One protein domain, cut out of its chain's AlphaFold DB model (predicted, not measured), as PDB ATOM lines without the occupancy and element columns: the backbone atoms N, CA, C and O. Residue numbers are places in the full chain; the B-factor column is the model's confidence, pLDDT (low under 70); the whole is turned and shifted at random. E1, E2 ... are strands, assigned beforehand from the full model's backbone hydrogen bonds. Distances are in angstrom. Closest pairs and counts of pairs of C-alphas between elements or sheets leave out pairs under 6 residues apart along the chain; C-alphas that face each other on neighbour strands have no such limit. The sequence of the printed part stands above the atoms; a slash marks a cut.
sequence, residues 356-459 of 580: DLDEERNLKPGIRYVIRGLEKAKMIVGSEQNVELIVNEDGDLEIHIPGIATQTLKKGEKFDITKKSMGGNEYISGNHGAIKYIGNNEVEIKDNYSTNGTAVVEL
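What this domain is: This is residues 356 to 459 of the 580 residues of an uncharacterized protein of Candidatus Peregrinibacteria bacterium GW2011_GWF2_38_29 (UniProt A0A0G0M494). What shape does this backbone make? It is a sandwich: a sheet of five strands, E5 E4 E3 E2 E9, and a sheet of four, E1 E8 E7 E6, lie face to face, with a long loop, residues 418 to 432, toward one end of the strands. What is it made of? The printed part has 104 residues with no named helix and nine named strands, E1 to E9 along the chain, and both sheets are antiparallel throughout. The class is all strand, though under half of the residues, 48 of 104, are in named elements. How large is it? It is compact, with a radius of gyration of the C-alphas of 12.3 A and spans of 34 by 27 by 20 A.

How they stand to each other: Which strand pairs with the first one? E1, residues 368 to 372, is the antiparallel neighbour of E8, residues 442 to 447; N 369 and O 445, 2.8 A apart, are within hydrogen-bond range. Where does the other sheet form? E2, residues 376 to 381, E3, residues 385 to 391, E4, residues 397 to 401, and E5, residues 405 to 409, make a meander, each strand the antiparallel neighbour of the one before. Within hydrogen-bond range are N 379 and O 387 at 2.8 A, N 390 and O 398 at 2.9 A, and N 399 and O 407 at 2.8 A. E9, residues 456 to 458, is the edge strand beside E2, antiparallel, with N 380 and O 456 at 2.7 A, and this sheet is twisted. How is the four-strand sheet completed? E6, residues 414 to 417, E7, residues 433 to 439, and E8 form a second meander, with N 415 and O 435 at 2.8 A and N 436 and O 444 at 2.8 A. How do the sheets face each other? Their facing parts are 10.3 A centre to centre, with strands at 19 degrees; the closest C-alphas of E4 and E7, those of Leu 397 and Tyr 437, are 6.5 A apart.

Where its parts are: Where do the strands begin and end? E1 begins at C-alpha 368, (-2.992, 19.732, 2.435), and E9 ends at C-alpha 458, (-7.523, 4.735, 4.070). Which strands are longest? E3 measures 19.8 A from first to last C-alpha, E7 19.0 A, E8 16.9 A and E2 16.5 A.

The domain as a whole: Is the printed part unbroken? The printed part has no cut, and the two C-alphas farthest apart, those of Glu 393 and Thr 451, are 36.3 A apart. Which link is long? The link from E6 to E7 is long, with 15 residues. Where is confidence low? The mean pLDDT of the printed part is 81.9, and residues 356 to 359, 365 to 367, 372 to 373 and 449 to 459 are under 70.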
ATOM      1  N   ASP A 356      -9.875  18.605   6.096       58.59
ATOM      2  CA  ASP A 356      -9.975  17.575   7.129       58.59
ATOM      3  C   ASP A 356     -10.315  16.228   6.454       58.59
ATOM      4  O   ASP A 356     -11.224  16.146   5.622       58.59
ATOM      5  N   LEU A 357      -9.549  15.183   6.772       63.75
ATOM      6  CA  LEU A 357      -9.822  13.808   6.353       63.75
ATOM      7  C   LEU A 357     -10.590  13.099   7.466       63.75
ATOM      8  O   LEU A 357     -10.011  12.747   8.494       63.75
ATOM      9  N   ASP A 358     -11.885  12.887   7.249       60.69
ATOM     10  CA  ASP A 358     -12.777  12.119   8.127       60.69
ATOM     11  C   ASP A 358     -13.247  10.787   7.505       60.69
ATOM     12  O   ASP A 358     -13.853   9.962   8.194       60.69
ATOM     13  N   GLU A 359     -12.918  10.544   6.235       63.44
ATOM     14  CA  GLU A 359     -13.192   9.312   5.491       63.44
ATOM     15  C   GLU A 359     -12.045   8.949   4.527       63.44
ATOM     16  O   GLU A 359     -11.102   9.721   4.331       63.44
ATOM     17  N   GLU A 360     -12.111   7.748   3.946       72.81
ATOM     18  CA  GLU A 360     -11.159   7.293   2.928       72.81
ATOM     19  C   GLU A 360     -11.160   8.232   1.718       72.81
ATOM     20  O   GLU A 360     -12.216   8.581   1.181       72.81
ATOM     21  N   ARG A 361      -9.969   8.654   1.275       73.00
ATOM     22  CA  ARG A 361      -9.867   9.630   0.190       73.00
ATOM     23  C   ARG A 361      -8.581   9.521  -0.615       73.00
ATOM     24  O   ARG A 361      -7.484   9.419  -0.070       73.00
ATOM     25  N   ASN A 362      -8.729   9.686  -1.927       77.25
ATOM     26  CA  ASN A 362      -7.612   9.945  -2.830       77.25
ATOM     27  C   ASN A 362      -7.103  11.372  -2.607       77.25
ATOM     28  O   ASN A 362      -7.850  12.347  -2.775       77.25
ATOM     29  N   LEU A 363      -5.834  11.492  -2.230       75.38
ATOM     30  CA  LEU A 363      -5.165  12.769  -2.066       75.38
ATOM     31  C   LEU A 363      -4.943  13.398  -3.438       75.38
ATOM     32  O   LEU A 363      -4.529  12.743  -4.397       75.38
ATOM     33  N   LYS A 364      -5.245  14.688  -3.534       72.19
ATOM     34  CA  LYS A 364      -4.980  15.484  -4.723       72.19
ATOM     35  C   LYS A 364      -3.639  16.202  -4.559       72.19
ATOM     36  O   LYS A 364      -3.417  16.810  -3.507       72.19
ATOM     37  N   PRO A 365      -2.798  16.209  -5.604       67.88
ATOM     38  CA  PRO A 365      -1.601  17.037  -5.688       67.88
ATOM     39  C   PRO A 365      -1.804  18.471  -5.186       67.88
ATOM     40  O   PRO A 365      -2.750  19.146  -5.592       67.88
ATOM     41  N   GLY A 366      -0.910  18.939  -4.312       61.50
ATOM     42  CA  GLY A 366      -0.886  20.319  -3.819       61.50
ATOM     43  C   GLY A 366      -1.898  20.652  -2.716       61.50
ATOM     44  O   GLY A 366      -1.786  21.720  -2.113       61.50
ATOM     45  N   ILE A 367      -2.843  19.757  -2.407       64.31
ATOM     46  CA  ILE A 367      -3.781  19.928  -1.291       64.31
ATOM     47  C   ILE A 367      -3.127  19.440   0.003       64.31
ATOM     48  O   ILE A 367      -2.437  18.416   0.024       64.31
ATOM     49  N   ARG A 368      -3.348  20.182   1.091       73.25
ATOM     50  CA  ARG A 368      -2.992  19.732   2.435       73.25
ATOM     51  C   ARG A 368      -4.180  19.022   3.043       73.25
ATOM     52  O   ARG A 368      -5.314  19.475   2.932       73.25
ATOM     53  N   TYR A 369      -3.917  17.927   3.717       76.56
ATOM     54  CA  TYR A 369      -4.929  17.147   4.387       76.56
ATOM     55  C   TYR A 369      -4.591  17.062   5.858       76.56
ATOM     56  O   TYR A 369      -3.439  16.824   6.200       76.56
ATOM     57  N   VAL A 370      -5.576  17.263   6.724       73.62
ATOM     58  CA  VAL A 370      -5.371  17.180   8.169       73.62
ATOM     59  C   VAL A 370      -6.180  16.008   8.698       73.62
ATOM     60  O   VAL A 370      -7.395  15.952   8.524       73.62
ATOM     61  N   ILE A 371      -5.505  15.058   9.336       75.44
ATOM     62  CA  ILE A 371      -6.150  13.995  10.103       75.44
ATOM     63  C   ILE A 371      -6.135  14.435  11.561       75.44
ATOM     64  O   ILE A 371      -5.065  14.646  12.131       75.44
ATOM     65  N   ARG A 372      -7.319  14.569  12.163       68.06
ATOM     66  CA  ARG A 372      -7.482  14.949  13.573       68.06
ATOM     67  C   ARG A 372      -7.914  13.757  14.410       68.06
ATOM     68  O   ARG A 372      -8.730  12.952  13.958       68.06
ATOM     69  N   GLY A 373      -7.412  13.679  15.642       65.31
ATOM     70  CA  GLY A 373      -7.705  12.562  16.544       65.31
ATOM     71  C   GLY A 373      -7.136  11.236  16.034       65.31
ATOM     72  O   GLY A 373      -7.775  10.196  16.157       65.31
ATOM     73  N   LEU A 374      -5.967  11.294  15.402       74.62
ATOM     74  CA  LEU A 374      -5.242  10.158  14.873       74.62
ATOM     75  C   LEU A 374      -4.731   9.266  16.012       74.62
ATOM     76  O   LEU A 374      -3.775   9.611  16.694       74.62
ATOM     77  N   GLU A 375      -5.331   8.093  16.167       72.31
ATOM     78  CA  GLU A 375      -4.741   6.987  16.934       72.31
ATOM     79  C   GLU A 375      -3.987   6.042  15.989       72.31
ATOM     80  O   GLU A 375      -2.817   5.736  16.203       72.31
ATOM     81  N   LYS A 376      -4.649   5.636  14.896       82.38
ATOM     82  CA  LYS A 376      -4.075   4.848  13.804       82.38
ATOM     83  C   LYS A 376      -4.699   5.233  12.457       82.38
ATOM     84  O   LYS A 376      -5.911   5.405  12.365       82.38
ATOM     85  N   ALA A 377      -3.893   5.319  11.403       83.88
ATOM     86  CA  ALA A 377      -4.343   5.453  10.017       83.88
ATOM     87  C   ALA A 377      -3.458   4.636   9.078       83.88
ATOM     88  O   ALA A 377      -2.319   4.301   9.403       83.88
ATOM     89  N   LYS A 378      -3.990   4.327   7.895       85.75
ATOM     90  CA  LYS A 378      -3.250   3.659   6.834       85.75
ATOM     91  C   LYS A 378      -3.245   4.551   5.597       85.75
ATOM     92  O   LYS A 378      -4.277   5.035   5.154       85.75
ATOM     93  N   MET A 379      -2.079   4.769   5.022       86.69
ATOM     94  CA  MET A 379      -1.907   5.499   3.775       86.69
ATOM     95  C   MET A 379      -1.275   4.569   2.745       86.69
ATOM     96  O   MET A 379      -0.354   3.825   3.055       86.69
ATOM     97  N   ILE A 380      -1.788   4.593   1.525       85.19
ATOM     98  CA  ILE A 380      -1.300   3.844   0.374       85.19
ATOM     99  C   ILE A 380      -0.633   4.846  -0.566       85.19
ATOM    100  O   ILE A 380      -1.264   5.791  -1.037       85.19
ATOM    101  N   VAL A 381       0.654   4.658  -0.836       83.56
ATOM    102  CA  VAL A 381       1.475   5.539  -1.675       83.56
ATOM    103  C   VAL A 381       1.945   4.764  -2.903       83.56
ATOM    104  O   VAL A 381       2.347   3.608  -2.784       83.56
ATOM    105  N   GLY A 382       1.916   5.383  -4.088       70.06
ATOM    106  CA  GLY A 382       2.443   4.752  -5.307       70.06
ATOM    107  C   GLY A 382       1.774   3.405  -5.618       70.06
ATOM    108  O   GLY A 382       2.460   2.420  -5.872       70.06
ATOM    109  N   SER A 383       0.439   3.357  -5.537       71.38
ATOM    110  CA  SER A 383      -0.457   2.202  -5.764       71.38
ATOM    111  C   SER A 383      -0.397   1.024  -4.782       71.38
ATOM    112  O   SER A 383      -1.431   0.393  -4.579       71.38
ATOM    113  N   GLU A 384       0.732   0.745  -4.128       77.88
ATOM    114  CA  GLU A 384       0.862  -0.484  -3.317       77.88
ATOM    115  C   GLU A 384       1.587  -0.299  -1.977       77.88
ATOM    116  O   GLU A 384       1.472  -1.149  -1.087       77.88
ATOM    117  N   GLN A 385       2.317   0.806  -1.780       85.56
ATOM    118  CA  GLN A 385       3.118   0.971  -0.572       85.56
ATOM    119  C   GLN A 385       2.244   1.405   0.600       85.56
ATOM    120  O   GLN A 385       1.773   2.538   0.657       85.56
ATOM    121  N   ASN A 386       2.079   0.514   1.574       89.12
ATOM    122  CA  ASN A 386       1.376   0.832   2.809       89.12
ATOM    123  C   ASN A 386       2.296   1.610   3.761       89.12
ATOM    124  O   ASN A 386       3.454   1.246   3.962       89.12
ATOM    125  N   VAL A 387       1.750   2.661   4.359       90.12
ATOM    126  CA  VAL A 387       2.350   3.482   5.406       90.12
ATOM    127  C   VAL A 387       1.335   3.544   6.541       90.12
ATOM    128  O   VAL A 387       0.243   4.083   6.369       90.12
ATOM    129  N   GLU A 388       1.651   2.956   7.686       92.56
ATOM    130  CA  GLU A 388       0.814   3.051   8.879       92.56
ATOM    131  C   GLU A 388       1.281   4.223   9.735       92.56
ATOM    132  O   GLU A 388       2.474   4.397   9.964       92.56
ATOM    133  N   LEU A 389       0.330   5.028  10.192       92.12
ATOM    134  CA  LEU A 389       0.555   6.168  11.068       92.12
ATOM    135  C   LEU A 389      -0.077   5.831  12.410       92.12
ATOM    136  O   LEU A 389      -1.280   5.581  12.439       92.12
ATOM    137  N   ILE A 390       0.703   5.783  13.484       91.94
ATOM    138  CA  ILE A 390       0.247   5.385  14.820       91.94
ATOM    139  C   ILE A 390       0.772   6.398  15.827       91.94
ATOM    140  O   ILE A 390       1.952   6.715  15.797       91.94
ATOM    141  N   VAL A 391      -0.073   6.915  16.716       87.62
ATOM    142  CA  VAL A 391       0.428   7.699  17.855       87.62
ATOM    143  C   VAL A 391       0.690   6.746  19.013       87.62
ATOM    144  O   VAL A 391      -0.208   6.006  19.419       87.62
ATOM    145  N   ASN A 392       1.928   6.722  19.499       91.31
ATOM    146  CA  ASN A 392       2.341   5.825  20.573       91.31
ATOM    147  C   ASN A 392       1.960   6.375  21.963       91.31
ATOM    148  O   ASN A 392       1.376   7.452  22.094       91.31
ATOM    149  N   GLU A 393       2.277   5.621  23.018       88.56
ATOM    150  CA  GLU A 393       1.927   5.978  24.403       88.56
ATOM    151  C   GLU A 393       2.613   7.262  24.895       88.56
ATOM    152  O   GLU A 393       2.064   7.966  25.744       88.56
ATOM    153  N   ASP A 394       3.770   7.606  24.322       90.56
ATOM    154  CA  ASP A 394       4.506   8.837  24.624       90.56
ATOM    155  C   ASP A 394       3.910  10.070  23.917       90.56
ATOM    156  O   ASP A 394       4.324  11.207  24.164       90.56
ATOM    157  N   GLY A 395       2.910   9.866  23.052       86.44
ATOM    158  CA  GLY A 395       2.280  10.921  22.268       86.44
ATOM    159  C   GLY A 395       3.095  11.353  21.049       86.44
ATOM    160  O   GLY A 395       2.808  12.417  20.492       86.44
ATOM    161  N   ASP A 396       4.077  10.556  20.622       94.38
ATOM    162  CA  ASP A 396       4.837  10.745  19.385       94.38
ATOM    163  C   ASP A 396       4.199   9.955  18.227       94.38
ATOM    164  O   ASP A 396       3.521   8.945  18.430       94.38
ATOM    165  N   LEU A 397       4.400  10.417  16.989       95.00
ATOM    166  CA  LEU A 397       3.871   9.744  15.801       95.00
ATOM    167  C   LEU A 397       4.874   8.722  15.266       95.00
ATOM    168  O   LEU A 397       5.934   9.089  14.768       95.00
ATOM    169  N   GLU A 398       4.504   7.453  15.260       96.75
ATOM    170  CA  GLU A 398       5.216   6.381  14.579       96.75
ATOM    171  C   GLU A 398       4.686   6.187  13.156       96.75
ATOM    172  O   GLU A 398       3.491   6.019  12.903       96.75
ATOM    173  N   ILE A 399       5.610   6.218  12.202       96.06
ATOM    174  CA  ILE A 399       5.377   5.967  10.785       96.06
ATOM    175  C   ILE A 399       5.988   4.608  10.468       96.06
ATOM    176  O   ILE A 399       7.212   4.477  10.386       96.06
ATOM    177  N   HIS A 400       5.144   3.599  10.272       95.75
ATOM    178  CA  HIS A 400       5.575   2.253   9.910       95.75
ATOM    179  C   HIS A 400       5.411   2.023   8.415       95.75
ATOM    180  O   HIS A 400       4.315   2.104   7.862       95.75
ATOM    181  N   ILE A 401       6.509   1.668   7.763       94.38
ATOM    182  CA  ILE A 401       6.548   1.297   6.355       94.38
ATOM    183  C   ILE A 401       6.955  -0.180   6.318       94.38
ATOM    184  O   ILE A 401       8.142  -0.481   6.506       94.38
ATOM    185  N   PRO A 402       6.003  -1.118   6.141       91.19
ATOM    186  CA  PRO A 402       6.268  -2.547   6.258       91.19
ATOM    187  C   PRO A 402       7.442  -2.993   5.382       91.19
ATOM    188  O   PRO A 402       7.487  -2.696   4.190       91.19
ATOM    189  N   GLY A 403       8.400  -3.694   5.995       90.50
ATOM    190  CA  GLY A 403       9.604  -4.203   5.329       90.50
ATOM    191  C   GLY A 403      10.692  -3.165   5.029       90.50
ATOM    192  O   GLY A 403      11.741  -3.546   4.519       90.50
ATOM    193  N   ILE A 404      10.475  -1.882   5.343       92.19
ATOM    194  CA  ILE A 404      11.415  -0.799   5.020       92.19
ATOM    195  C   ILE A 404      11.939  -0.130   6.291       92.19
ATOM    196  O   ILE A 404      13.133  -0.199   6.573       92.19
ATOM    197  N   ALA A 405      11.068   0.539   7.049       93.19
ATOM    198  CA  ALA A 405      11.484   1.342   8.193       93.19
ATOM    199  C   ALA A 405      10.328   1.609   9.162       93.19
ATOM    200  O   ALA A 405       9.157   1.579   8.791       93.19
ATOM    201  N   THR A 406      10.684   1.920  10.405       95.88
ATOM    202  CA  THR A 406       9.813   2.621  11.351       95.88
ATOM    203  C   THR A 406      10.505   3.919  11.735       95.88
ATOM    204  O   THR A 406      11.695   3.901  12.054       95.88
ATOM    205  N   GLN A 407       9.786   5.036  11.671       96.69
ATOM    206  CA  GLN A 407      10.303   6.344  12.053       96.69
ATOM    207  C   GLN A 407       9.360   7.021  13.036       96.69
ATOM    208  O   GLN A 407       8.170   7.140  12.771       96.69
ATOM    209  N   THR A 408       9.910   7.502  14.144       97.19
ATOM    210  CA  THR A 408       9.176   8.284  15.139       97.19
ATOM    211  C   THR A 408       9.365   9.770  14.851       97.19
ATOM    212  O   THR A 408      10.491  10.213  14.614       97.19
ATOM    213  N   LEU A 409       8.271  10.529  14.853       96.56
ATOM    214  CA  LEU A 409       8.245  11.981  14.737       96.56
ATOM    215  C   LEU A 409       7.726  12.596  16.032       96.56
ATOM    216  O   LEU A 409       6.624  12.280  16.488       96.56
ATOM    217  N   LYS A 410       8.480  13.554  16.559       95.25
ATOM    218  CA  LYS A 410       8.028  14.442  17.628       95.25
ATOM    219  C   LYS A 410       7.148  15.552  17.074       95.25
ATOM    220  O   LYS A 410       7.128  15.839  15.875       95.25
ATOM    221  N   LYS A 411       6.424  16.226  17.967       92.56
ATOM    222  CA  LYS A 411       5.617  17.401  17.616       92.56
ATOM    223  C   LYS A 411       6.437  18.425  16.815       92.56
ATOM    224  O   LYS A 411       7.458  18.921  17.283       92.56
ATOM    225  N   GLY A 412       5.924  18.796  15.644       86.94
ATOM    226  CA  GLY A 412       6.523  19.759  14.720       86.94
ATOM    227  C   GLY A 412       7.475  19.142  13.693       86.94
ATOM    228  O   GLY A 412       7.799  19.809  12.707       86.94
ATOM    229  N   GLU A 413       7.889  17.887  13.878       94.12
ATOM    230  CA  GLU A 413       8.755  17.184  12.936       94.12
ATOM    231  C   GLU A 413       7.980  16.706  11.703       94.12
ATOM    232  O   GLU A 413       6.750  16.571  11.700       94.12
ATOM    233  N   LYS A 414       8.725  16.465  10.621       95.00
ATOM    234  CA  LYS A 414       8.181  16.004   9.346       95.00
ATOM    235  C   LYS A 414       8.949  14.805   8.805       95.00
ATOM    236  O   LYS A 414      10.161  14.696   8.978       95.00
ATOM    237  N   PHE A 415       8.234  13.969   8.074       94.94
ATOM    238  CA  PHE A 415       8.741  12.855   7.300       94.94
ATOM    239  C   PHE A 415       8.462  13.097   5.820       94.94
ATOM    240  O   PHE A 415       7.308  13.199   5.402       94.94
ATOM    241  N   ASP A 416       9.523  13.194   5.023       93.19
ATOM    242  CA  ASP A 416       9.403  13.370   3.580       93.19
ATOM    243  C   ASP A 416       9.218  11.998   2.903       93.19
ATOM    244  O   ASP A 416      10.036  11.079   3.037       93.19
ATOM    245  N   ILE A 417       8.133  11.864   2.142       90.81
ATOM    246  CA  ILE A 417       7.833  10.689   1.327       90.81
ATOM    247  C   ILE A 417       8.617  10.823   0.025       90.81
ATOM    248  O   ILE A 417       8.269  11.590  -0.876       90.81
ATOM    249  N   THR A 418       9.702  10.069  -0.069       91.06
ATOM    250  CA  THR A 418      10.626  10.078  -1.199       91.06
ATOM    251  C   THR A 418      10.845   8.654  -1.676       91.06
ATOM    252  O   THR A 418      10.686   7.700  -0.911       91.06
ATOM    253  N   LYS A 419      11.305   8.496  -2.920       90.19
ATOM    254  CA  LYS A 419      11.729   7.189  -3.438       90.19
ATOM    255  C   LYS A 419      12.676   6.456  -2.478       90.19
ATOM    256  O   LYS A 419      12.542   5.257  -2.282       90.19
ATOM    257  N   LYS A 420      13.604   7.177  -1.836       91.75
ATOM    258  CA  LYS A 420      14.566   6.603  -0.883       91.75
ATOM    259  C   LYS A 420      13.901   6.145   0.418       91.75
ATOM    260  O   LYS A 420      14.173   5.036   0.862       91.75
ATOM    261  N   SER A 421      13.056   6.981   1.024       91.75
ATOM    262  CA  SER A 421      12.372   6.635   2.282       91.75
ATOM    263  C   SER A 421      11.336   5.521   2.111       91.75
ATOM    264  O   SER A 421      10.957   4.888   3.089       91.75
ATOM    265  N   MET A 422      10.957   5.223   0.867       92.50
ATOM    266  CA  MET A 422      10.032   4.155   0.495       92.50
ATOM    267  C   MET A 422      10.732   2.982  -0.212       92.50
ATOM    268  O   MET A 422      10.191   2.390  -1.143       92.50
ATOM    269  N   GLY A 423      11.969   2.666   0.188       90.62
ATOM    270  CA  GLY A 423      12.658   1.444  -0.246       90.62
ATOM    271  C   GLY A 423      13.003   1.378  -1.738       90.62
ATOM    272  O   GLY A 423      13.247   0.298  -2.264       90.62
ATOM    273  N   GLY A 424      13.025   2.512  -2.441       89.75
ATOM    274  CA  GLY A 424      13.329   2.574  -3.871       89.75
ATOM    275  C   GLY A 424      12.131   2.352  -4.798       89.75
ATOM    276  O   GLY A 424      12.353   2.236  -6.004       89.75
ATOM    277  N   ASN A 425      10.897   2.328  -4.279       85.00
ATOM    278  CA  ASN A 425       9.678   2.085  -5.058       85.00
ATOM    279  C   ASN A 425       9.586   3.001  -6.302       85.00
ATOM    280  O   ASN A 425       9.729   4.223  -6.214       85.00
ATOM    281  N   GLU A 426       9.379   2.409  -7.481       86.19
ATOM    282  CA  GLU A 426       9.394   3.112  -8.771       86.19
ATOM    283  C   GLU A 426       8.198   4.049  -9.000       86.19
ATOM    284  O   GLU A 426       8.328   5.044  -9.721       86.19
ATOM    285  N   TYR A 427       7.080   3.805  -8.313       83.25
ATOM    286  CA  TYR A 427       5.871   4.632  -8.362       83.25
ATOM    287  C   TYR A 427       5.955   5.870  -7.458       83.25
ATOM    288  O   TYR A 427       5.045   6.701  -7.427       83.25
ATOM    289  N   ILE A 428       7.059   6.028  -6.725       84.00
ATOM    290  CA  ILE A 428       7.276   7.135  -5.794       84.00
ATOM    291  C   ILE A 428       8.335   8.069  -6.377       84.00
ATOM    292  O   ILE A 428       9.435   7.659  -6.751       84.00
ATOM    293  N   SER A 429       7.993   9.354  -6.484       84.06
ATOM    294  CA  SER A 429       8.897  10.367  -7.030       84.06
ATOM    295  C   SER A 429       9.971  10.748  -6.001       84.06
ATOM    296  O   SER A 429       9.908  10.396  -4.819       84.06
ATOM    297  N   GLY A 430      10.992  11.489  -6.439       83.62
ATOM    298  CA  GLY A 430      12.032  11.996  -5.535       83.62
ATOM    299  C   GLY A 430      11.491  12.914  -4.429       83.62
ATOM    300  O   GLY A 430      12.103  13.005  -3.372       83.62
ATOM    301  N   ASN A 431      10.335  13.542  -4.657       83.56
ATOM    302  CA  ASN A 431       9.620  14.396  -3.712       83.56
ATOM    303  C   ASN A 431       8.111  14.149  -3.860       83.56
ATOM    304  O   ASN A 431       7.410  14.930  -4.497       83.56
ATOM    305  N   HIS A 432       7.632  13.009  -3.367       85.00
ATOM    306  CA  HIS A 432       6.251  12.578  -3.591       85.00
ATOM    307  C   HIS A 432       5.283  13.290  -2.644       85.00
ATOM    308  O   HIS A 432       4.216  13.730  -3.058       85.00
ATOM    309  N   GLY A 433       5.670  13.470  -1.383       88.44
ATOM    310  CA  GLY A 433       4.840  14.140  -0.389       88.44
ATOM    311  C   GLY A 433       5.545  14.301   0.948       88.44
ATOM    312  O   GLY A 433       6.740  14.035   1.066       88.44
ATOM    313  N   ALA A 434       4.802  14.726   1.962       91.38
ATOM    314  CA  ALA A 434       5.288  14.820   3.329       91.38
ATOM    315  C   ALA A 434       4.176  14.535   4.343       91.38
ATOM    316  O   ALA A 434       3.001  14.810   4.093       91.38
ATOM    317  N   ILE A 435       4.584  14.012   5.497       93.12
ATOM    318  CA  ILE A 435       3.758  13.792   6.683       93.12
ATOM    319  C   ILE A 435       4.359  14.640   7.797       93.12
ATOM    320  O   ILE A 435       5.521  14.454   8.145       93.12
ATOM    321  N   LYS A 436       3.605  15.581   8.353       93.00
ATOM    322  CA  LYS A 436       4.049  16.423   9.466       93.00
ATOM    323  C   LYS A 436       3.208  16.121  10.693       93.00
ATOM    324  O   LYS A 436       1.982  16.205  10.635       93.00
ATOM    325  N   TYR A 437       3.863  15.816  11.810       93.19
ATOM    326  CA  TYR A 437       3.158  15.629  13.070       93.19
ATOM    327  C   TYR A 437       2.932  16.985  13.740       93.19
ATOM    328  O   TYR A 437       3.879  17.666  14.131       93.19
ATOM    329  N   ILE A 438       1.675  17.409  13.854       84.31
ATOM    330  CA  ILE A 438       1.316  18.698  14.467       84.31
ATOM    331  C   ILE A 438       1.271  18.575  16.006       84.31
ATOM    332  O   ILE A 438       1.391  19.577  16.719       84.31
ATOM    333  N   GLY A 439       1.186  17.348  16.530       79.31
ATOM    334  CA  GLY A 439       0.970  17.053  17.948       79.31
ATOM    335  C   GLY A 439      -0.511  16.855  18.268       79.31
ATOM    336  O   GLY A 439      -1.364  17.069  17.413       79.31
ATOM    337  N   ASN A 440      -0.826  16.461  19.507       77.06
ATOM    338  CA  ASN A 440      -2.206  16.235  19.967       77.06
ATOM    339  C   ASN A 440      -3.004  15.285  19.057       77.06
ATOM    340  O   ASN A 440      -4.181  15.533  18.787       77.06
ATOM    341  N   ASN A 441      -2.369  14.221  18.561       76.19
ATOM    342  CA  ASN A 441      -2.993  13.281  17.629       76.19
ATOM    343  C   ASN A 441      -3.431  13.947  16.309       76.19
ATOM    344  O   ASN A 441      -4.418  13.538  15.702       76.19
ATOM    345  N   GLU A 442      -2.742  14.995  15.856       79.12
ATOM    346  CA  GLU A 442      -3.009  15.637  14.566       79.12
ATOM    347  C   GLU A 442      -1.829  15.484  13.605       79.12
ATOM    348  O   GLU A 442      -0.670  15.725  13.959       79.12
ATOM    349  N   VAL A 443      -2.135  15.109  12.364       86.25
ATOM    350  CA  VAL A 443      -1.148  14.930  11.294       86.25
ATOM    351  C   VAL A 443      -1.579  15.693  10.053       86.25
ATOM    352  O   VAL A 443      -2.714  15.568   9.602       86.25
ATOM    353  N   GLU A 444      -0.649  16.454   9.481       85.94
ATOM    354  CA  GLU A 444      -0.794  17.059   8.161       85.94
ATOM    355  C   GLU A 444      -0.125  16.165   7.116       85.94
ATOM    356  O   GLU A 444       1.035  15.779   7.261       85.94
ATOM    357  N   ILE A 445      -0.847  15.851   6.046       88.19
ATOM    358  CA  ILE A 445      -0.348  15.111   4.892       88.19
ATOM    359  C   ILE A 445      -0.430  16.020   3.673       88.19
ATOM    360  O   ILE A 445      -1.462  16.640   3.412       88.19
ATOM    361  N   LYS A 446       0.652  16.090   2.903       84.44
ATOM    362  CA  LYS A 446       0.707  16.862   1.661       84.44
ATOM    363  C   LYS A 446       1.273  16.015   0.531       84.44
ATOM    364  O   LYS A 446       2.365  15.469   0.665       84.44
ATOM    365  N   ASP A 447       0.561  15.960  -0.590       82.81
ATOM    366  CA  ASP A 447       1.105  15.466  -1.859       82.81
ATOM    367  C   ASP A 447       1.844  16.618  -2.562       82.81
ATOM    368  O   ASP A 447       1.260  17.672  -2.839       82.81
ATOM    369  N   ASN A 448       3.137  16.435  -2.839       79.50
ATOM    370  CA  ASN A 448       4.023  17.454  -3.409       79.50
ATOM    371  C   ASN A 448       4.030  17.437  -4.948       79.50
ATOM    372  O   ASN A 448       5.070  17.667  -5.564       79.50
ATOM    373  N   TYR A 449       2.869  17.209  -5.565       68.62
ATOM    374  CA  TYR A 449       2.716  17.084  -7.017       68.62
ATOM    375  C   TYR A 449       3.405  15.849  -7.581       68.62
ATOM    376  O   TYR A 449       4.154  15.905  -8.559       68.62
ATOM    377  N   SER A 450       3.142  14.711  -6.949       64.62
ATOM    378  CA  SER A 450       3.596  13.422  -7.436       64.62
ATOM    379  C   SER A 450       3.130  13.176  -8.887       64.62
ATOM    380  O   SER A 450       1.963  13.316  -9.244       64.62
ATOM    381  N   THR A 451       4.074  12.841  -9.770       60.09
ATOM    382  CA  THR A 451       3.802  12.605 -11.203       60.09
ATOM    383  C   THR A 451       3.404  11.160 -11.510       60.09
ATOM    384  O   THR A 451       2.940  10.879 -12.609       60.09
ATOM    385  N   ASN A 452       3.609  10.241 -10.557       57.94
ATOM    386  CA  ASN A 452       3.619   8.790 -10.796       57.94
ATOM    387  C   ASN A 452       2.528   8.020 -10.024       57.94
ATOM    388  O   ASN A 452       2.555   6.793  -9.988       57.94
ATOM    389  N   GLY A 453       1.572   8.709  -9.400       54.62
ATOM    390  CA  GLY A 453       0.455   8.080  -8.695       54.62
ATOM    391  C   GLY A 453      -0.271   9.078  -7.803       54.62
ATOM    392  O   GLY A 453       0.277  10.124  -7.500       54.62
ATOM    393  N   THR A 454      -1.497   8.766  -7.389       60.25
ATOM    394  CA  THR A 454      -2.177   9.500  -6.312       60.25
ATOM    395  C   THR A 454      -1.972   8.732  -5.013       60.25
ATOM    396  O   THR A 454      -2.137   7.512  -4.984       60.25
ATOM    397  N   ALA A 455      -1.574   9.416  -3.942       62.56
ATOM    398  CA  ALA A 455      -1.615   8.817  -2.613       62.56
ATOM    399  C   ALA A 455      -3.082   8.649  -2.187       62.56
ATOM    400  O   ALA A 455      -3.901   9.538  -2.408       62.56
ATOM    401  N   VAL A 456      -3.427   7.521  -1.579       62.09
ATOM    402  CA  VAL A 456      -4.759   7.258  -1.018       62.09
ATOM    403  C   VAL A 456      -4.609   7.131   0.484       62.09
ATOM    404  O   VAL A 456      -3.757   6.389   0.957       62.09
ATOM    405  N   VAL A 457      -5.416   7.845   1.258       59.34
ATOM    406  CA  VAL A 457      -5.463   7.650   2.710       59.34
ATOM    407  C   VAL A 457      -6.704   6.834   3.034       59.34
ATOM    408  O   VAL A 457      -7.824   7.294   2.830       59.34
ATOM    409  N   GLU A 458      -6.491   5.623   3.542       60.81
ATOM    410  CA  GLU A 458      -7.523   4.735   4.070       60.81
ATOM    411  C   GLU A 458      -7.562   4.889   5.599       60.81
ATOM    412  O   GLU A 458      -6.725   4.364   6.344       60.81
ATOM    413  N   LEU A 459      -8.560   5.613   6.104       57.44
ATOM    414  CA  LEU A 459      -8.790   5.702   7.543       57.44
ATOM    415  C   LEU A 459      -9.412   4.393   8.039       57.44
ATOM    416  O   LEU A 459     -10.633   4.242   8.112       57.44
TER     417      LEU A 459